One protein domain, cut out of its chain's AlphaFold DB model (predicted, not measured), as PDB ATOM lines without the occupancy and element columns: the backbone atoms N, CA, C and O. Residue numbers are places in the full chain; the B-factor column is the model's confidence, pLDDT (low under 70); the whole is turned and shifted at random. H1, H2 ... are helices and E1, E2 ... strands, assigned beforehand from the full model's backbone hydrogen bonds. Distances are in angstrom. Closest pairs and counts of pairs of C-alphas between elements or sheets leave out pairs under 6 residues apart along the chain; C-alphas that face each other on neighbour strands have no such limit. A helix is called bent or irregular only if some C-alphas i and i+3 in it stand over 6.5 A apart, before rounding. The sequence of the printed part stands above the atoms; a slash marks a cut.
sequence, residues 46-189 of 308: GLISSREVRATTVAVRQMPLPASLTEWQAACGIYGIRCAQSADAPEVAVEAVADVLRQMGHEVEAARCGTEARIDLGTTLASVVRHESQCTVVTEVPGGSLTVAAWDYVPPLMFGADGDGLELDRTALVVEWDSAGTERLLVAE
ATOM      1  N   GLY A  46     -15.946  26.258  21.027       60.44
ATOM      2  CA  GLY A  46     -15.067  27.428  20.985       60.44
ATOM      3  C   GLY A  46     -15.416  28.378  19.837       60.44
ATOM      4  O   GLY A  46     -15.555  29.579  20.047       60.44
ATOM      5  N   LEU A  47     -15.669  27.851  18.635       64.56
ATOM      6  CA  LEU A  47     -16.062  28.666  17.477       64.56
ATOM      7  C   LEU A  47     -17.445  29.317  17.626       64.56
ATOM      8  O   LEU A  47     -17.628  30.455  17.198       64.56
ATOM      9  N   ILE A  48     -18.423  28.606  18.194       68.44
ATOM     10  CA  ILE A  48     -19.770  29.151  18.430       68.44
ATOM     11  C   ILE A  48     -19.711  30.246  19.497       68.44
ATOM     12  O   ILE A  48     -20.148  31.361  19.226       68.44
ATOM     13  N   SER A  49     -19.087  29.967  20.644       69.19
ATOM     14  CA  SER A  49     -18.949  30.953  21.725       69.19
ATOM     15  C   SER A  49     -18.181  32.203  21.287       69.19
ATOM     16  O   SER A  49     -18.606  33.309  21.593       69.19
ATOM     17  N   SER A  50     -17.128  32.066  20.476       79.00
ATOM     18  CA  SER A  50     -16.398  33.219  19.920       79.00
ATOM     19  C   SER A  50     -17.276  34.075  18.993       79.00
ATOM     20  O   SER A  50     -17.209  35.303  19.008       79.00
ATOM     21  N   ARG A  51     -18.147  33.449  18.185       82.81
ATOM     22  CA  ARG A  51     -19.101  34.185  17.333       82.81
ATOM     23  C   ARG A  51     -20.159  34.912  18.152       82.81
ATOM     24  O   ARG A  51     -20.511  36.033  17.795       82.81
ATOM     25  N   GLU A  52     -20.659  34.280  19.209       86.50
ATOM     26  CA  GLU A  52     -21.637  34.873  20.127       86.50
ATOM     27  C   GLU A  52     -21.035  36.075  20.861       86.50
ATOM     28  O   GLU A  52     -21.616  37.157  20.820       86.50
ATOM     29  N   VAL A  53     -19.824  35.936  21.409       87.12
ATOM     30  CA  VAL A  53     -19.097  37.035  22.066       87.12
ATOM     31  C   VAL A  53     -18.868  38.198  21.106       87.12
ATOM     32  O   VAL A  53     -19.152  39.345  21.452       87.12
ATOM     33  N   ARG A  54     -18.433  37.929  19.870       87.19
ATOM     34  CA  ARG A  54     -18.256  38.978  18.858       87.19
ATOM     35  C   ARG A  54     -19.568  39.676  18.502       87.19
ATOM     36  O   ARG A  54     -19.595  40.899  18.400       87.19
ATOM     37  N   ALA A  55     -20.651  38.926  18.309       89.44
ATOM     38  CA  ALA A  55     -21.958  39.498  17.986       89.44
ATOM     39  C   ALA A  55     -22.478  40.395  19.119       89.44
ATOM     40  O   ALA A  55     -22.901  41.521  18.859       89.44
ATOM     41  N   THR A  56     -22.378  39.930  20.366       91.81
ATOM     42  CA  THR A  56     -22.737  40.705  21.558       91.81
ATOM     43  C   THR A  56     -21.868  41.955  21.686       91.81
ATOM     44  O   THR A  56     -22.395  43.045  21.871       91.81
ATOM     45  N   THR A  57     -20.553  41.832  21.495       90.25
ATOM     46  CA  THR A  57     -19.619  42.969  21.546       90.25
ATOM     47  C   THR A  57     -19.987  44.035  20.511       90.25
ATOM     48  O   THR A  57     -20.058  45.214  20.841       90.25
ATOM     49  N   VAL A  58     -20.291  43.639  19.269       90.06
ATOM     50  CA  VAL A  58     -20.743  44.573  18.223       90.06
ATOM     51  C   VAL A  58     -22.063  45.246  18.606       90.06
ATOM     52  O   VAL A  58     -22.189  46.458  18.437       90.06
ATOM     53  N   ALA A  59     -23.024  44.492  19.145       91.19
ATOM     54  CA  ALA A  59     -24.306  45.040  19.577       91.19
ATOM     55  C   ALA A  59     -24.144  46.059  20.719       91.19
ATOM     56  O   ALA A  59     -24.728  47.138  20.659       91.19
ATOM     57  N   VAL A  60     -23.308  45.758  21.717       92.31
ATOM     58  CA  VAL A  60     -23.025  46.651  22.853       92.31
ATOM     59  C   VAL A  60     -22.249  47.896  22.410       92.31
ATOM     60  O   VAL A  60     -22.592  48.999  22.827       92.31
ATOM     61  N   ARG A  61     -21.268  47.771  21.501       89.94
ATOM     62  CA  ARG A  61     -20.568  48.931  20.901       89.94
ATOM     63  C   ARG A  61     -21.542  49.901  20.217       89.94
ATOM     64  O   ARG A  61     -21.309  51.105  20.217       89.94
ATOM     65  N   GLN A  62     -22.624  49.377  19.636       90.62
ATOM     66  CA  GLN A  62     -23.649  50.139  18.907       90.62
ATOM     67  C   GLN A  62     -24.853  50.540  19.770       90.62
ATOM     68  O   GLN A  62     -25.781  51.178  19.270       90.62
ATOM     69  N   MET A  63     -24.854  50.169  21.049       91.94
ATOM     70  CA  MET A  63     -25.932  50.486  21.973       91.94
ATOM     71  C   MET A  63     -26.097  52.011  22.106       91.94
ATOM     72  O   MET A  63     -25.097  52.720  22.311       91.94
ATOM     73  N   PRO A  64     -27.335  52.539  22.021       91.81
ATOM     74  CA  PRO A  64     -27.576  53.957  22.240       91.81
ATOM     75  C   PRO A  64     -27.201  54.325  23.677       91.81
ATOM     76  O   PRO A  64     -27.595  53.645  24.622       91.81
ATOM     77  N   LEU A  65     -26.450  55.416  23.839       93.31
ATOM     78  CA  LEU A  65     -26.211  55.967  25.167       93.31
ATOM     79  C   LEU A  65     -27.466  56.729  25.627       93.31
ATOM     80  O   LEU A  65     -28.031  57.493  24.835       93.31
ATOM     81  N   PRO A  66     -27.920  56.529  26.878       94.81
ATOM     82  CA  PRO A  66     -28.896  57.397  27.522       94.81
ATOM     83  C   PRO A  66     -28.512  58.875  27.395       94.81
ATOM     84  O   PRO A  66     -27.336  59.216  27.387       94.81
ATOM     85  N   ALA A  67     -29.503  59.769  27.352       93.25
ATOM     86  CA  ALA A  67     -29.262  61.202  27.151       93.25
ATOM     87  C   ALA A  67     -28.443  61.872  28.274       93.25
ATOM     88  O   ALA A  67     -27.881  62.939  28.048       93.25
ATOM     89  N   SER A  68     -28.388  61.271  29.467       92.62
ATOM     90  CA  SER A  68     -27.551  61.730  30.583       92.62
ATOM     91  C   SER A  68     -26.093  61.257  30.500       92.62
ATOM     92  O   SER A  68     -25.283  61.625  31.352       92.62
ATOM     93  N   LEU A  69     -25.755  60.446  29.492       96.06
ATOM     94  CA  LEU A  69     -24.420  59.913  29.262       96.06
ATOM     95  C   LEU A  69     -23.817  60.506  27.989       96.06
ATOM     96  O   LEU A  69     -24.405  60.442  26.908       96.06
ATOM     97  N   THR A  70     -22.597  61.014  28.113       94.44
ATOM     98  CA  THR A  70     -21.784  61.475  26.984       94.44
ATOM     99  C   THR A  70     -20.679  60.462  26.738       94.44
ATOM    100  O   THR A  70     -20.085  59.967  27.688       94.44
ATOM    101  N   GLU A  71     -20.392  60.131  25.480       91.12
ATOM    102  CA  GLU A  71     -19.315  59.192  25.160       91.12
ATOM    103  C   GLU A  71     -17.970  59.691  25.710       91.12
ATOM    104  O   GLU A  71     -17.607  60.847  25.507       91.12
ATOM    105  N   TRP A  72     -17.245  58.814  26.410       88.44
ATOM    106  CA  TRP A  72     -15.949  59.141  27.004       88.44
ATOM    107  C   TRP A  72     -15.006  57.947  26.898       88.44
ATOM    108  O   TRP A  72     -15.051  57.009  27.693       88.44
ATOM    109  N   GLN A  73     -14.167  57.962  25.865       82.19
ATOM    110  CA  GLN A  73     -13.310  56.826  25.509       82.19
ATOM    111  C   GLN A  73     -12.214  56.547  26.545       82.19
ATOM    112  O   GLN A  73     -11.772  55.409  26.678       82.19
ATOM    113  N   ALA A  74     -11.818  57.555  27.326       80.44
ATOM    114  CA  ALA A  74     -10.840  57.406  28.398       80.44
ATOM    115  C   ALA A  74     -11.264  56.357  29.451       80.44
ATOM    116  O   ALA A  74     -10.419  55.648  29.989       80.44
ATOM    117  N   ALA A  75     -12.571  56.186  29.683       86.38
ATOM    118  CA  ALA A  75     -13.106  55.208  30.632       86.38
ATOM    119  C   ALA A  75     -13.038  53.747  30.150       86.38
ATOM    120  O   ALA A  75     -13.321  52.838  30.923       86.38
ATOM    121  N   CYS A  76     -12.650  53.481  28.897       82.25
ATOM    122  CA  CYS A  76     -12.652  52.125  28.341       82.25
ATOM    123  C   CYS A  76     -11.557  51.185  28.859       82.25
ATOM    124  O   CYS A  76     -11.550  50.018  28.456       82.25
ATOM    125  N   GLY A  77     -10.625  51.654  29.690       74.56
ATOM    126  CA  GLY A  77      -9.604  50.804  30.309       74.56
ATOM    127  C   GLY A  77      -8.884  49.898  29.302       74.56
ATOM    128  O   GLY A  77      -8.427  50.365  28.257       74.56
ATOM    129  N   ILE A  78      -8.817  48.591  29.591       68.31
ATOM    130  CA  ILE A  78      -8.091  47.598  28.771       68.31
ATOM    131  C   ILE A  78      -8.997  46.838  27.792       68.31
ATOM    132  O   ILE A  78      -8.581  46.589  26.670       68.31
ATOM    133  N   TYR A  79     -10.235  46.490  28.148       76.44
ATOM    134  CA  TYR A  79     -11.149  45.767  27.240       76.44
ATOM    135  C   TYR A  79     -12.587  46.302  27.275       76.44
ATOM    136  O   TYR A  79     -13.527  45.613  26.871       76.44
ATOM    137  N   GLY A  80     -12.761  47.557  27.700       85.62
ATOM    138  CA  GLY A  80     -14.039  48.257  27.647       85.62
ATOM    139  C   GLY A  80     -14.628  48.276  26.238       85.62
ATOM    140  O   GLY A  80     -13.931  48.487  25.241       85.62
ATOM    141  N   ILE A  81     -15.933  48.023  26.173       89.25
ATOM    142  CA  ILE A  81     -16.726  47.857  24.953       89.25
ATOM    143  C   ILE A  81     -17.504  49.140  24.639       89.25
ATOM    144  O   ILE A  81     -17.574  49.555  23.481       89.25
ATOM    145  N   ARG A  82     -18.113  49.757  25.658       91.31
ATOM    146  CA  ARG A  82     -18.883  51.006  25.552       91.31
ATOM    147  C   ARG A  82     -18.629  51.843  26.796       91.31
ATOM    148  O   ARG A  82     -18.709  51.313  27.896       91.31
ATOM    149  N   CYS A  83     -18.308  53.120  26.624       90.56
ATOM    150  CA  CYS A  83     -17.761  53.932  27.708       90.56
ATOM    151  C   CYS A  83     -18.330  55.342  27.650       90.56
ATOM    152  O   CYS A  83     -18.594  55.872  26.564       90.56
ATOM    153  N   ALA A  84     -18.562  55.927  28.816       94.25
ATOM    154  CA  ALA A  84     -19.244  57.200  28.934       94.25
ATOM    155  C   ALA A  84     -18.826  57.963  30.193       94.25
ATOM    156  O   ALA A  84     -18.204  57.413  31.100       94.25
ATOM    157  N   GLN A  85     -19.217  59.232  30.233       94.06
ATOM    158  CA  GLN A  85     -19.209  60.077  31.415       94.06
ATOM    159  C   GLN A  85     -20.617  60.581  31.733       94.06
ATOM    160  O   GLN A  85     -21.448  60.737  30.832       94.06
ATOM    161  N   SER A  86     -20.865  60.875  33.007       95.56
ATOM    162  CA  SER A  86     -22.099  61.493  33.489       95.56
ATOM    163  C   SER A  86     -21.846  62.463  34.634       95.56
ATOM    164  O   SER A  86     -20.892  62.300  35.386       95.56
ATOM    165  N   ALA A  87     -22.740  63.436  34.799       95.38
ATOM    166  CA  ALA A  87     -22.839  64.220  36.031       95.38
ATOM    167  C   ALA A  87     -23.702  63.523  37.102       95.38
ATOM    168  O   ALA A  87     -23.745  63.976  38.243       95.38
ATOM    169  N   ASP A  88     -24.413  62.452  36.736       95.88
ATOM    170  CA  ASP A  88     -25.192  61.655  37.680       95.88
ATOM    171  C   ASP A  88     -24.272  60.816  38.578       95.88
ATOM    172  O   ASP A  88     -23.143  60.492  38.208       95.88
ATOM    173  N   ALA A  89     -24.777  60.410  39.745       94.12
ATOM    174  CA  ALA A  89     -24.061  59.507  40.644       94.12
ATOM    175  C   ALA A  89     -23.877  58.103  40.016       94.12
ATOM    176  O   ALA A  89     -24.718  57.684  39.209       94.12
ATOM    177  N   PRO A  90     -22.855  57.327  40.432       95.00
ATOM    178  CA  PRO A  90     -22.541  56.014  39.862       95.00
ATOM    179  C   PRO A  90     -23.724  55.046  39.787       95.00
ATOM    180  O   PRO A  90     -23.929  54.414  38.752       95.00
ATOM    181  N   GLU A  91     -24.542  54.965  40.839       95.44
ATOM    182  CA  GLU A  91     -25.724  54.089  40.885       95.44
ATOM    183  C   GLU A  91     -26.753  54.445  39.798       95.44
ATOM    184  O   GLU A  91     -27.292  53.571  39.119       95.44
ATOM    185  N   VAL A  92     -26.984  55.741  39.584       96.50
ATOM    186  CA  VAL A  92     -27.926  56.237  38.571       96.50
ATOM    187  C   VAL A  92     -27.385  55.967  37.169       96.50
ATOM    188  O   VAL A  92     -28.131  55.526  36.293       96.50
ATOM    189  N   ALA A  93     -26.084  56.179  36.958       96.50
ATOM    190  CA  ALA A  93     -25.435  55.937  35.675       96.50
ATOM    191  C   ALA A  93     -25.472  54.449  35.280       96.50
ATOM    192  O   ALA A  93     -25.822  54.130  34.139       96.50
ATOM    193  N   VAL A  94     -25.171  53.527  36.211       96.50
ATOM    194  CA  VAL A  94     -25.244  52.086  35.911       96.50
ATOM    195  C   VAL A  94     -26.671  51.629  35.638       96.50
ATOM    196  O   VAL A  94     -26.872  50.855  34.705       96.50
ATOM    197  N   GLU A  95     -27.669  52.124  36.378       97.19
ATOM    198  CA  GLU A  95     -29.069  51.753  36.135       97.19
ATOM    199  C   GLU A  95     -29.599  52.316  34.809       97.19
ATOM    200  O   GLU A  95     -30.333  51.629  34.101       97.19
ATOM    201  N   ALA A  96     -29.160  53.510  34.396       97.06
ATOM    202  CA  ALA A  96     -29.512  54.057  33.087       97.06
ATOM    203  C   ALA A  96     -29.022  53.160  31.937       97.06
ATOM    204  O   ALA A  96     -29.743  52.945  30.962       97.06
ATOM    205  N   VAL A  97     -27.813  52.598  32.046       97.00
ATOM    206  CA  VAL A  97     -27.301  51.622  31.071       97.00
ATOM    207  C   VAL A  97     -27.983  50.264  31.225       97.00
ATOM    208  O   VAL A  97     -28.313  49.632  30.219       97.00
ATOM    209  N   ALA A  98     -28.246  49.826  32.458       96.38
ATOM    210  CA  ALA A  98     -28.977  48.596  32.743       96.38
ATOM    211  C   ALA A  98     -30.349  48.592  32.057       96.38
ATOM    212  O   ALA A  98     -30.726  47.591  31.452       96.38
ATOM    213  N   ASP A  99     -31.065  49.716  32.069       96.62
ATOM    214  CA  ASP A  99     -32.339  49.869  31.369       96.62
ATOM    215  C   ASP A  99     -32.213  49.696  29.855       96.62
ATOM    216  O   ASP A  99     -33.076  49.068  29.236       96.62
ATOM    217  N   VAL A 100     -31.132  50.187  29.247       96.38
ATOM    218  CA  VAL A 100     -30.878  49.967  27.816       96.38
ATOM    219  C   VAL A 100     -30.568  48.495  27.543       96.38
ATOM    220  O   VAL A 100     -31.138  47.912  26.622       96.38
ATOM    221  N   LEU A 101     -29.749  47.852  28.378       95.00
ATOM    222  CA  LEU A 101     -29.470  46.418  28.266       95.00
ATOM    223  C   LEU A 101     -30.752  45.576  28.425       95.00
ATOM    224  O   LEU A 101     -30.987  44.656  27.639       95.00
ATOM    225  N   ARG A 102     -31.642  45.931  29.361       95.69
ATOM    226  CA  ARG A 102     -32.969  45.303  29.513       95.69
ATOM    227  C   ARG A 102     -33.824  45.485  28.254       95.69
ATOM    228  O   ARG A 102     -34.446  44.530  27.796       95.69
ATOM    229  N   GLN A 103     -33.825  46.676  27.647       95.19
ATOM    230  CA  GLN A 103     -34.532  46.941  26.381       95.19
ATOM    231  C   GLN A 103     -33.958  46.142  25.201       95.19
ATOM    232  O   GLN A 103     -34.702  45.770  24.293       95.19
ATOM    233  N   MET A 104     -32.661  45.832  25.231       92.31
ATOM    234  CA  MET A 104     -32.004  44.925  24.284       92.31
ATOM    235  C   MET A 104     -32.317  43.440  24.550       92.31
ATOM    236  O   MET A 104     -31.950  42.587  23.743       92.31
ATOM    237  N   GLY A 105     -33.041  43.127  25.630       93.44
ATOM    238  CA  GLY A 105     -33.496  41.781  25.975       93.44
ATOM    239  C   GLY A 105     -32.595  41.031  26.956       93.44
ATOM    240  O   GLY A 105     -32.739  39.817  27.085       93.44
ATOM    241  N   HIS A 106     -31.672  41.720  27.631       93.75
ATOM    242  CA  HIS A 106     -30.807  41.117  28.642       93.75
ATOM    243  C   HIS A 106     -31.503  41.010  30.008       93.75
ATOM    244  O   HIS A 106     -32.257  41.899  30.414       93.75
ATOM    245  N   GLU A 107     -31.226  39.926  30.736       94.88
ATOM    246  CA  GLU A 107     -31.637  39.763  32.132       94.88
ATOM    247  C   GLU A 107     -30.574  40.375  33.041       94.88
ATOM    248  O   GLU A 107     -29.548  39.771  33.343       94.88
ATOM    249  N   VAL A 108     -30.829  41.614  33.446       95.12
ATOM    250  CA  VAL A 108     -29.863  42.436  34.165       95.12
ATOM    251  C   VAL A 108     -30.143  42.404  35.665       95.12
ATOM    252  O   VAL A 108     -31.273  42.661  36.090       95.12
ATOM    253  N   GLU A 109     -29.119  42.106  36.466       94.88
ATOM    254  CA  GLU A 109     -29.198  42.140  37.929       94.88
ATOM    255  C   GLU A 109     -29.458  43.564  38.459       94.88
ATOM    256  O   GLU A 109     -29.372  44.553  37.732       94.88
ATOM    257  N   ALA A 110     -29.796  43.672  39.745       93.38
ATOM    258  CA  ALA A 110     -29.861  44.965  40.420       93.38
ATOM    259  C   ALA A 110     -28.452  45.547  40.617       93.38
ATOM    260  O   ALA A 110     -27.508  44.785  40.867       93.38
ATOM    261  N   ALA A 111     -28.329  46.876  40.563       94.31
ATOM    262  CA  ALA A 111     -27.091  47.564  40.904       94.31
ATOM    263  C   ALA A 111     -26.601  47.216  42.313       94.31
ATOM    264  O   ALA A 111     -27.375  47.040  43.256       94.31
ATOM    265  N   ARG A 112     -25.279  47.113  42.442       94.25
ATOM    266  CA  ARG A 112     -24.582  46.926  43.716       94.25
ATOM    267  C   ARG A 112     -23.411  47.879  43.794       94.25
ATOM    268  O   ARG A 112     -22.648  47.968  42.831       94.25
ATOM    269  N   CYS A 113     -23.250  48.526  44.940       92.25
ATOM    270  CA  CYS A 113     -22.236  49.552  45.140       92.25
ATOM    271  C   CYS A 113     -21.283  49.220  46.293       92.25
ATOM    272  O   CYS A 113     -21.554  48.350  47.131       92.25
ATOM    273  N   GLY A 114     -20.142  49.902  46.329       87.88
ATOM    274  CA  GLY A 114     -19.149  49.765  47.384       87.88
ATOM    275  C   GLY A 114     -18.643  48.338  47.539       87.88
ATOM    276  O   GLY A 114     -18.234  47.673  46.589       87.88
ATOM    277  N   THR A 115     -18.689  47.828  48.768       85.94
ATOM    278  CA  THR A 115     -18.224  46.470  49.074       85.94
ATOM    279  C   THR A 115     -19.046  45.371  48.405       85.94
ATOM    280  O   THR A 115     -18.555  44.245  48.297       85.94
ATOM    281  N   GLU A 116     -20.273  45.676  47.976       88.94
ATOM    282  CA  GLU A 116     -21.176  44.732  47.313       88.94
ATOM    283  C   GLU A 116     -21.037  44.731  45.785       88.94
ATOM    284  O   GLU A 116     -21.584  43.834  45.134       88.94
ATOM    285  N   ALA A 117     -20.300  45.692  45.216       88.56
ATOM    286  CA  ALA A 117     -19.999  45.731  43.793       88.56
ATOM    287  C   ALA A 117     -19.300  44.433  43.347       88.56
ATOM    288  O   ALA A 117     -18.396  43.911  44.015       88.56
ATOM    289  N   ARG A 118     -19.740  43.882  42.212       86.81
ATOM    290  CA  ARG A 118     -19.170  42.670  41.619       86.81
ATOM    291  C   ARG A 118     -17.981  43.070  40.756       86.81
ATOM    292  O   ARG A 118     -18.156  43.625  39.682       86.81
ATOM    293  N   ILE A 119     -16.786  42.750  41.238       81.75
ATOM    294  CA  ILE A 119     -15.527  43.022  40.545       81.75
ATOM    295  C   ILE A 119     -14.921  41.684  40.125       81.75
ATOM    296  O   ILE A 119     -14.731  40.800  40.964       81.75
ATOM    297  N   ASP A 120     -14.627  41.549  38.837       85.62
ATOM    298  CA  ASP A 120     -13.927  40.404  38.255       85.62
ATOM    299  C   ASP A 120     -12.532  40.837  37.781       85.62
ATOM    300  O   ASP A 120     -12.338  41.994  37.420       85.62
ATOM    301  N   LEU A 121     -11.549  39.934  37.781       74.25
ATOM    302  CA  LEU A 121     -10.155  40.275  37.457       74.25
ATOM    303  C   LEU A 121      -9.951  40.792  36.021       74.25
ATOM    304  O   LEU A 121      -8.935  41.426  35.755       74.25
ATOM    305  N   GLY A 122     -10.899  40.543  35.115       70.19
ATOM    306  CA  GLY A 122     -10.873  41.032  33.737       70.19
ATOM    307  C   GLY A 122     -11.473  42.429  33.551       70.19
ATOM    308  O   GLY A 122     -11.514  42.905  32.422       70.19
ATOM    309  N   THR A 123     -11.950  43.062  34.630       78.31
ATOM    310  CA  THR A 123     -12.660  44.354  34.604       78.31
ATOM    311  C   THR A 123     -11.749  45.515  34.992       78.31
ATOM    312  O   THR A 123     -10.781  45.344  35.733       78.31
ATOM    313  N   THR A 124     -12.082  46.723  34.545       75.88
ATOM    314  CA  THR A 124     -11.369  47.970  34.856       75.88
ATOM    315  C   THR A 124     -11.313  48.233  36.365       75.88
ATOM    316  O   THR A 124     -10.329  48.770  36.862       75.88
ATOM    317  N   LEU A 125     -12.318  47.783  37.125       74.94
ATOM    318  CA  LEU A 125     -12.338  47.911  38.586       74.94
ATOM    319  C   LEU A 125     -11.444  46.893  39.321       74.94
ATOM    320  O   LEU A 125     -11.287  47.006  40.535       74.94
ATOM    321  N   ALA A 126     -10.840  45.911  38.640       72.88
ATOM    322  CA  ALA A 126      -9.997  44.892  39.276       72.88
ATOM    323  C   ALA A 126      -8.746  45.465  39.957       72.88
ATOM    324  O   ALA A 126      -8.289  44.932  40.970       72.88
ATOM    325  N   SER A 127      -8.182  46.528  39.385       61.06
ATOM    326  CA  SER A 127      -6.979  47.209  39.872       61.06
ATOM    327  C   SER A 127      -7.285  48.405  40.776       61.06
ATOM    328  O   SER A 127      -6.359  49.003  41.323       61.06
ATOM    329  N   VAL A 128      -8.562  48.749  40.956       64.31
ATOM    330  CA  VAL A 128      -9.003  49.914  41.724       64.31
ATOM    331  C   VAL A 128      -9.384  49.472  43.140       64.31
ATOM    332  O   VAL A 128     -10.068  48.467  43.336       64.31
ATOM    333  N   VAL A 129      -8.940  50.210  44.162       67.12
ATOM    334  CA  VAL A 129      -9.356  49.945  45.550       67.12
ATOM    335  C   VAL A 129     -10.867  50.176  45.676       67.12
ATOM    336  O   VAL A 129     -11.424  51.115  45.109       67.12
ATOM    337  N   ARG A 130     -11.556  49.305  46.417       71.19
ATOM    338  CA  ARG A 130     -13.011  49.409  46.578       71.19
ATOM    339  C   ARG A 130     -13.388  50.716  47.272       71.19
ATOM    340  O   ARG A 130     -12.876  50.996  48.354       71.19
ATOM    341  N   HIS A 131     -14.329  51.448  46.689       75.56
ATOM    342  CA  HIS A 131     -14.869  52.689  47.241       75.56
ATOM    343  C   HIS A 131     -16.398  52.677  47.194       75.56
ATOM    344  O   HIS A 131     -16.974  52.056  46.306       75.56
ATOM    345  N   GLU A 132     -17.068  53.347  48.137       78.56
ATOM    346  CA  GLU A 132     -18.542  53.394  48.183       78.56
ATOM    347  C   GLU A 132     -19.160  53.984  46.910       78.56
ATOM    348  O   GLU A 132     -20.204  53.522  46.456       78.56
ATOM    349  N   SER A 133     -18.437  54.898  46.268       83.25
ATOM    350  CA  SER A 133     -18.789  55.510  44.987       83.25
ATOM    351  C   SER A 133     -18.418  54.675  43.754       83.25
ATOM    352  O   SER A 133     -18.115  55.204  42.688       83.25
ATOM    353  N   GLN A 134     -18.398  53.351  43.887       90.56
ATOM    354  CA  GLN A 134     -18.248  52.424  42.767       90.56
ATOM    355  C   GLN A 134     -19.479  51.544  42.711       90.56
ATOM    356  O   GLN A 134     -19.803  50.876  43.692       90.56
ATOM    357  N   CYS A 135     -20.146  51.517  41.565       94.12
ATOM    358  CA  CYS A 135     -21.340  50.715  41.359       94.12
ATOM    359  C   CYS A 135     -21.173  49.812  40.148       94.12
ATOM    360  O   CYS A 135     -20.547  50.173  39.152       94.12
ATOM    361  N   THR A 136     -21.761  48.625  40.240       95.44
ATOM    362  CA  THR A 136     -21.754  47.637  39.167       95.44
ATOM    363  C   THR A 136     -23.134  47.054  38.956       95.44
ATOM    364  O   THR A 136     -23.873  46.824  39.915       95.44
ATOM    365  N   VAL A 137     -23.431  46.738  37.706       95.81
ATOM    366  CA  VAL A 137     -24.563  45.918  37.289       95.81
ATOM    367  C   VAL A 137     -24.020  44.805  36.398       95.81
ATOM    368  O   VAL A 137     -23.142  45.047  35.574       95.81
ATOM    369  N   VAL A 138     -24.538  43.587  36.551       95.44
ATOM    370  CA  VAL A 138     -24.081  42.421  35.784       95.44
ATOM    371  C   VAL A 138     -25.244  41.799  35.025       95.44
ATOM    372  O   VAL A 138     -26.363  41.716  35.535       95.44
ATOM    373  N   THR A 139     -24.976  41.346  33.804       95.31
ATOM    374  CA  THR A 139     -25.874  40.478  33.040       95.31
ATOM    375  C   THR A 139     -25.107  39.284  32.499       95.31
ATOM    376  O   THR A 139     -24.027  39.415  31.927       95.31
ATOM    377  N   GLU A 140     -25.709  38.109  32.628       94.12
ATOM    378  CA  GLU A 140     -25.187  36.877  32.045       94.12
ATOM    379  C   GLU A 140     -25.585  36.810  30.566       94.12
ATOM    380  O   GLU A 140     -26.738  37.062  30.205       94.12
ATOM    381  N   VAL A 141     -24.640  36.472  29.692       90.56
ATOM    382  CA  VAL A 141     -24.873  36.333  28.249       90.56
ATOM    383  C   VAL A 141     -24.107  35.125  27.691       90.56
ATOM    384  O   VAL A 141     -23.187  34.602  28.325       90.56
ATOM    385  N   PRO A 142     -24.460  34.610  26.499       83.88
ATOM    386  CA  PRO A 142     -23.689  33.535  25.890       83.88
ATOM    387  C   PRO A 142     -22.224  33.946  25.713       83.88
ATOM    388  O   PRO A 142     -21.913  34.923  25.034       83.88
ATOM    389  N   GLY A 143     -21.328  33.192  26.349       81.50
ATOM    390  CA  GLY A 143     -19.897  33.469  26.310       81.50
ATOM    391  C   GLY A 143     -19.352  34.343  27.440       81.50
ATOM    392  O   GLY A 143     -18.178  34.681  27.358       81.50
ATOM    393  N   GLY A 144     -20.102  34.632  28.508       89.75
ATOM    394  CA  GLY A 144     -19.566  35.249  29.731       89.75
ATOM    395  C   GLY A 144     -20.551  36.203  30.395       89.75
ATOM    396  O   GLY A 144     -21.739  36.202  30.076       89.75
ATOM    397  N   SER A 145     -20.039  37.051  31.275       93.50
ATOM    398  CA  SER A 145     -20.821  38.115  31.905       93.50
ATOM    399  C   SER A 145     -20.429  39.464  31.321       93.50
ATOM    400  O   SER A 145     -19.242  39.742  31.140       93.50
ATOM    401  N   LEU A 146     -21.415  40.321  31.068       94.19
ATOM    402  CA  LEU A 146     -21.176  41.743  30.845       94.19
ATOM    403  C   LEU A 146     -21.355  42.479  32.167       94.19
ATOM    404  O   LEU A 146     -22.382  42.331  32.832       94.19
ATOM    405  N   THR A 147     -20.366  43.292  32.510       94.69
ATOM    406  CA  THR A 147     -20.392  44.176  33.669       94.69
ATOM    407  C   THR A 147     -20.492  45.611  33.180       94.69
ATOM    408  O   THR A 147     -19.696  46.053  32.354       94.69
ATOM    409  N   VAL A 148     -21.480  46.336  33.690       95.25
ATOM    410  CA  VAL A 148     -21.503  47.796  33.654       95.25
ATOM    411  C   VAL A 148     -20.897  48.262  34.965       95.25
ATOM    412  O   VAL A 148     -21.418  47.914  36.022       95.25
ATOM    413  N   ALA A 149     -19.820  49.027  34.903       94.00
ATOM    414  CA  ALA A 149     -19.144  49.595  36.058       94.00
ATOM    415  C   ALA A 149     -19.142  51.118  35.949       94.00
ATOM    416  O   ALA A 149     -18.884  51.656  34.873       94.00
ATOM    417  N   ALA A 150     -19.420  51.805  37.054       94.56
ATOM    418  CA  ALA A 150     -19.316  53.253  37.138       94.56
ATOM    419  C   ALA A 150     -18.628  53.692  38.433       94.56
ATOM    420  O   ALA A 150     -18.815  53.063  39.478       94.56
ATOM    421  N   TRP A 151     -17.836  54.758  38.351       93.06
ATOM    422  CA  TRP A 151     -17.075  55.316  39.466       93.06
ATOM    423  C   TRP A 151     -16.854  56.817  39.280       93.06
ATOM    424  O   TRP A 151     -16.686  57.287  38.160       93.06
ATOM    425  N   ASP A 152     -16.825  57.566  40.373       92.25
ATOM    426  CA  ASP A 152     -16.550  59.012  40.386       92.25
ATOM    427  C   ASP A 152     -15.301  59.362  41.213       92.25
ATOM    428  O   ASP A 152     -14.987  60.531  41.420       92.25
ATOM    429  N   TYR A 153     -14.576  58.344  41.681       87.25
ATOM    430  CA  TYR A 153     -13.478  58.499  42.619       87.25
ATOM    431  C   TYR A 153     -12.334  57.533  42.315       87.25
ATOM    432  O   TYR A 153     -12.544  56.333  42.105       87.25
ATOM    433  N   VAL A 154     -11.115  58.066  42.333       84.62
ATOM    434  CA  VAL A 154      -9.859  57.325  42.233       84.62
ATOM    435  C   VAL A 154      -9.288  57.187  43.640       84.62
ATOM    436  O   VAL A 154      -8.840  58.175  44.224       84.62
ATOM    437  N   PRO A 155      -9.303  55.984  44.222       71.12
ATOM    438  CA  PRO A 155      -8.739  55.769  45.542       71.12
ATOM    439  C   PRO A 155      -7.204  55.842  45.510       71.12
ATOM    440  O   PRO A 155      -6.600  55.634  44.453       71.12
ATOM    441  N   PRO A 156      -6.555  56.072  46.664       68.56
ATOM    442  CA  PRO A 156      -5.104  55.966  46.760       68.56
ATOM    443  C   PRO A 156      -4.640  54.542  46.406       68.56
ATOM    444  O   PRO A 156      -5.315  53.553  46.714       68.56
ATOM    445  N   LEU A 157      -3.471  54.423  45.771       65.25
ATOM    446  CA  LEU A 157      -2.833  53.126  45.531       65.25
ATOM    447  C   LEU A 157      -2.443  52.457  46.863       65.25
ATOM    448  O   LEU A 157      -2.288  53.116  47.889       65.25
ATOM    449  N   MET A 158      -2.299  51.123  46.849       52.47
ATOM    450  CA  MET A 158      -2.205  50.241  48.032       52.47
ATOM    451  C   MET A 158      -1.169  50.621  49.113       52.47
ATOM    452  O   MET A 158      -1.225  50.059  50.207       52.47
ATOM    453  N   PHE A 159      -0.233  51.534  48.843       48.09
ATOM    454  CA  PHE A 159       0.795  51.975  49.789       48.09
ATOM    455  C   PHE A 159       0.428  53.254  50.566       48.09
ATOM    456  O   PHE A 159       1.098  53.567  51.546       48.09
ATOM    457  N   GLY A 160      -0.662  53.939  50.206       45.81
ATOM    458  CA  GLY A 160      -1.113  55.195  50.817       45.81
ATOM    459  C   GLY A 160      -2.462  55.086  51.530       45.81
ATOM    460  O   GLY A 160      -3.339  55.908  51.291       45.81
ATOM    461  N   ALA A 161      -2.650  54.082  52.394       46.78
ATOM    462  CA  ALA A 161      -3.918  53.824  53.099       46.78
ATOM    463  C   ALA A 161      -4.454  55.005  53.948       46.78
ATOM    464  O   ALA A 161      -5.607  54.961  54.371       46.78
ATOM    465  N   ASP A 162      -3.640  56.045  54.159       51.12
ATOM    466  CA  ASP A 162      -3.963  57.248  54.935       51.12
ATOM    467  C   ASP A 162      -4.135  58.523  54.073       51.12
ATOM    468  O   ASP A 162      -4.302  59.613  54.617       51.12
ATOM    469  N   GLY A 163      -4.075  58.422  52.737       59.34
ATOM    470  CA  GLY A 163      -4.281  59.555  51.830       59.34
ATOM    471  C   GLY A 163      -5.724  59.670  51.335       59.34
ATOM    472  O   GLY A 163      -6.324  58.677  50.931       59.34
ATOM    473  N   ASP A 164      -6.262  60.891  51.281       69.25
ATOM    474  CA  ASP A 164      -7.497  61.151  50.535       69.25
ATOM    475  C   ASP A 164      -7.207  60.893  49.042       69.25
ATOM    476  O   ASP A 164      -6.201  61.369  48.506       69.25
ATOM    477  N   GLY A 165      -8.033  60.097  48.374       78.94
ATOM    478  CA  GLY A 165      -7.979  59.882  46.926       78.94
ATOM    479  C   GLY A 165      -8.458  61.115  46.156       78.94
ATOM    480  O   GLY A 165      -8.459  62.229  46.681       78.94
ATOM    481  N   LEU A 166      -8.860  60.925  44.901       85.88
ATOM    482  CA  LEU A 166      -9.266  62.008  44.007       85.88
ATOM    483  C   LEU A 166     -10.688  61.794  43.476       85.88
ATOM    484  O   LEU A 166     -10.959  60.816  42.786       85.88
ATOM    485  N   GLU A 167     -11.576  62.749  43.736       89.06
ATOM    486  CA  GLU A 167     -12.884  62.832  43.076       89.06
ATOM    487  C   GLU A 167     -12.725  63.328  41.629       89.06
ATOM    488  O   GLU A 167     -11.954  64.243  41.355       89.06
ATOM    489  N   LEU A 168     -13.458  62.728  40.694       88.50
ATOM    490  CA  LEU A 168     -13.370  62.993  39.255       88.50
ATOM    491  C   LEU A 168     -14.275  64.150  38.786       88.50
ATOM    492  O   LEU A 168     -14.259  64.505  37.602       88.50
ATOM    493  N   ASP A 169     -15.101  64.695  39.690       88.81
ATOM    494  CA  ASP A 169     -16.183  65.672  39.447       88.81
ATOM    495  C   ASP A 169     -17.250  65.198  38.439       88.81
ATOM    496  O   ASP A 169     -18.124  65.956  38.008       88.81
ATOM    497  N   ARG A 170     -17.162  63.930  38.037       91.56
ATOM    498  CA  ARG A 170     -18.052  63.236  37.115       91.56
ATOM    499  C   ARG A 170     -17.941  61.738  37.342       91.56
ATOM    500  O   ARG A 170     -16.901  61.233  37.751       91.56
ATOM    501  N   THR A 171     -18.980  61.021  36.965       94.25
ATOM    502  CA  THR A 171     -18.989  59.567  36.946       94.25
ATOM    503  C   THR A 171     -18.434  59.068  35.619       94.25
ATOM    504  O   THR A 171     -19.016  59.329  34.565       94.25
ATOM    505  N   ALA A 172     -17.335  58.323  35.663       93.75
ATOM    506  CA  ALA A 172     -16.880  57.472  34.573       93.75
ATOM    507  C   ALA A 172     -17.719  56.189  34.528       93.75
ATOM    508  O   ALA A 172     -18.133  55.675  35.565       93.75
ATOM    509  N   LEU A 173     -17.968  55.669  33.327       94.25
ATOM    510  CA  LEU A 173     -18.728  54.444  33.112       94.25
ATOM    511  C   LEU A 173     -18.106  53.607  31.997       94.25
ATOM    512  O   LEU A 173     -17.747  54.130  30.939       94.25
ATOM    513  N   VAL A 174     -18.070  52.294  32.201       93.75
ATOM    514  CA  VAL A 174     -17.637  51.305  31.211       93.75
ATOM    515  C   VAL A 174     -18.581  50.106  31.198       93.75
ATOM    516  O   VAL A 174     -19.088  49.673  32.229       93.75
ATOM    517  N   VAL A 175     -18.816  49.561  30.010       94.12
ATOM    518  CA  VAL A 175     -19.403  48.238  29.794       94.12
ATOM    519  C   VAL A 175     -18.299  47.330  29.287       94.12
ATOM    520  O   VAL A 175     -17.687  47.632  28.263       94.12
ATOM    521  N   GLU A 176     -18.047  46.224  29.970       92.62
ATOM    522  CA  GLU A 176     -16.932  45.325  29.677       92.62
ATOM    523  C   GLU A 176     -17.266  43.864  29.985       92.62
ATOM    524  O   GLU A 176     -18.248  43.554  30.663       92.62
ATOM    525  N   TRP A 177     -16.462  42.956  29.438       92.44
ATOM    526  CA  TRP A 177     -16.563  41.531  29.726       92.44
ATOM    527  C   TRP A 177     -15.885  41.183  31.055       92.44
ATOM    528  O   TRP A 177     -14.911  41.814  31.457       92.44
ATOM    529  N   ASP A 178     -16.363  40.124  31.705       90.88
ATOM    530  CA  ASP A 178     -15.575  39.406  32.707       90.88
ATOM    531  C   ASP A 178     -14.344  38.714  32.079       90.88
ATOM    532  O   ASP A 178     -14.190  38.653  30.857       90.88
ATOM    533  N   SER A 179     -13.462  38.148  32.908       89.56
ATOM    534  CA  SER A 179     -12.237  37.464  32.460       89.56
ATOM    535  C   SER A 179     -12.527  36.406  31.389       89.56
ATOM    536  O   SER A 179     -11.833  36.325  30.377       89.56
ATOM    537  N   ALA A 180     -13.588  35.614  31.574       88.75
ATOM    538  CA  ALA A 180     -13.942  34.543  30.648       88.75
ATOM    539  C   ALA A 180     -14.483  35.071  29.307       88.75
ATOM    540  O   ALA A 180     -14.225  34.474  28.258       88.75
ATOM    541  N   GLY A 181     -15.256  36.157  29.323       89.62
ATOM    542  CA  GLY A 181     -15.723  36.851  28.129       89.62
ATOM    543  C   GLY A 181     -14.578  37.518  27.377       89.62
ATOM    544  O   GLY A 181     -14.491  37.363  26.160       89.62
ATOM    545  N   THR A 182     -13.648  38.152  28.094       88.25
ATOM    546  CA  THR A 182     -12.437  38.759  27.531       88.25
ATOM    547  C   THR A 182     -11.567  37.718  26.829       88.25
ATOM    548  O   THR A 182     -11.251  37.890  25.656       88.25
ATOM    549  N   GLU A 183     -11.268  36.577  27.459       88.06
ATOM    550  CA  GLU A 183     -10.507  35.492  26.812       88.06
ATOM    551  C   GLU A 183     -11.153  35.032  25.493       88.06
ATOM    552  O   GLU A 183     -10.479  34.820  24.483       88.06
ATOM    553  N   ARG A 184     -12.482  34.900  25.470       89.25
ATOM    554  CA  ARG A 184     -13.221  34.507  24.260       89.25
ATOM    555  C   ARG A 184     -13.270  35.621  23.221       89.25
ATOM    556  O   ARG A 184     -13.258  35.318  22.029       89.25
ATOM    557  N   LEU A 185     -13.315  36.883  23.645       86.62
ATOM    558  CA  LEU A 185     -13.236  38.038  22.757       86.62
ATOM    559  C   LEU A 185     -11.896  38.048  22.023       86.62
ATOM    560  O   LEU A 185     -11.889  38.195  20.805       86.62
ATOM    561  N   LEU A 186     -10.794  37.788  22.726       84.81
ATOM    562  CA  LEU A 186      -9.457  37.703  22.131       84.81
ATOM    563  C   LEU A 186      -9.341  36.565  21.113       84.81
ATOM    564  O   LEU A 186      -8.719  36.722  20.067       84.81
ATOM    565  N   VAL A 187     -10.013  35.434  21.344       85.88
ATOM    566  CA  VAL A 187     -10.107  34.365  20.334       85.88
ATOM    567  C   VAL A 187     -10.967  34.789  19.133       85.88
ATOM    568  O   VAL A 187     -10.678  34.417  17.993       85.88
ATOM    569  N   ALA A 188     -12.040  35.547  19.367       84.44
ATOM    570  CA  ALA A 188     -12.961  36.003  18.329       84.44
ATOM    571  C   ALA A 188     -12.407  37.155  17.469       84.44
ATOM    572  O   ALA A 188     -12.778  37.288  16.295       84.44
ATOM    573  N   GLU A 189     -11.531  37.967  18.055       83.56
ATOM    574  CA  GLU A 189     -10.852  39.125  17.478       83.56
ATOM    575  C   GLU A 189      -9.332  38.997  17.734       83.56
ATOM    576  O   GLU A 189      -8.777  39.751  18.523       83.56
TER     577      GLU A 189
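Overview. This is residues 46 to 189 of the 308 residues of an uncharacterized protein of Actinomycetales bacterium (UniProt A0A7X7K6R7). A twisted sheet of four strands has the long helix H3 packed along one face; H1 and H5 form a corner near one end of the domain, and the loop between E3 and E4 makes the other end. The 144 printed residues hold five named helices and four named strands, in the order H1 H2 E1 H3 H4 E2 E3 E4 H5; the sheet runs E1 E4 E3 E2, all antiparallel. The class is mixed, helices and strands; the whole is compact, with a radius of gyration of the C-alphas of 14.7 A and spans of 49 by 33 by 25 A.

Along the chain. H1, residues 46 to 61, is 22.2 A long and begins at C-alpha 46 (-15.067, 27.428, 20.985). H2 is residues 73 to 76, E1 residues 82 to 86, H3 residues 90 to 103, 20.2 A long. H4, residues 124 to 127, is only just irregular: C-alphas 124 and 127 are 6.7 A apart. E2 is residues 134 to 141, E3 residues 144 to 154, 27.2 A, and E4 residues 166 to 177, 26.0 A. H5, residues 179 to 188, ends at C-alpha 188 (-12.961, 36.003, 18.329).

Arrangement. E2, E3 and E4 form a meander, each strand the antiparallel neighbour of the one before; N 137 and O 148 are 2.9 A apart, N 149 and O 174 2.8 A. E1 pairs with E4, N 84 and O 173 at 2.9 A. H1 and H3 are on the same face, two layers, helices on one face of a sheet. H3 runs along the strands, its height over the sheet 8.0 A; its closest C-alphas to E3 are Pro 90 and Ala 150, 5.0 A. H1, with residues 49 to 54 alone, touches H5, about perpendicular at 80 degrees, closest C-alphas Ser 50 and Ala 188, 4.7 A. H2 is only just over E1, with 3 C-alphas; H4 only grazes the sheet. Every O i to N i+4 pair is within hydrogen-bond range in H1 and H5, 9 of 10 in H3; H2 and H4 are too short for one.

Size, cuts and confidence. The farthest C-alphas, Ile 48 and Asp 162, are 48.7 A apart. The printed part has no cut; the links H1 to H2, H3 to H4 and E3 to E4 are long. pLDDT is under 70 at residues 46 to 49, 78, 127 to 129 and 156 to 164.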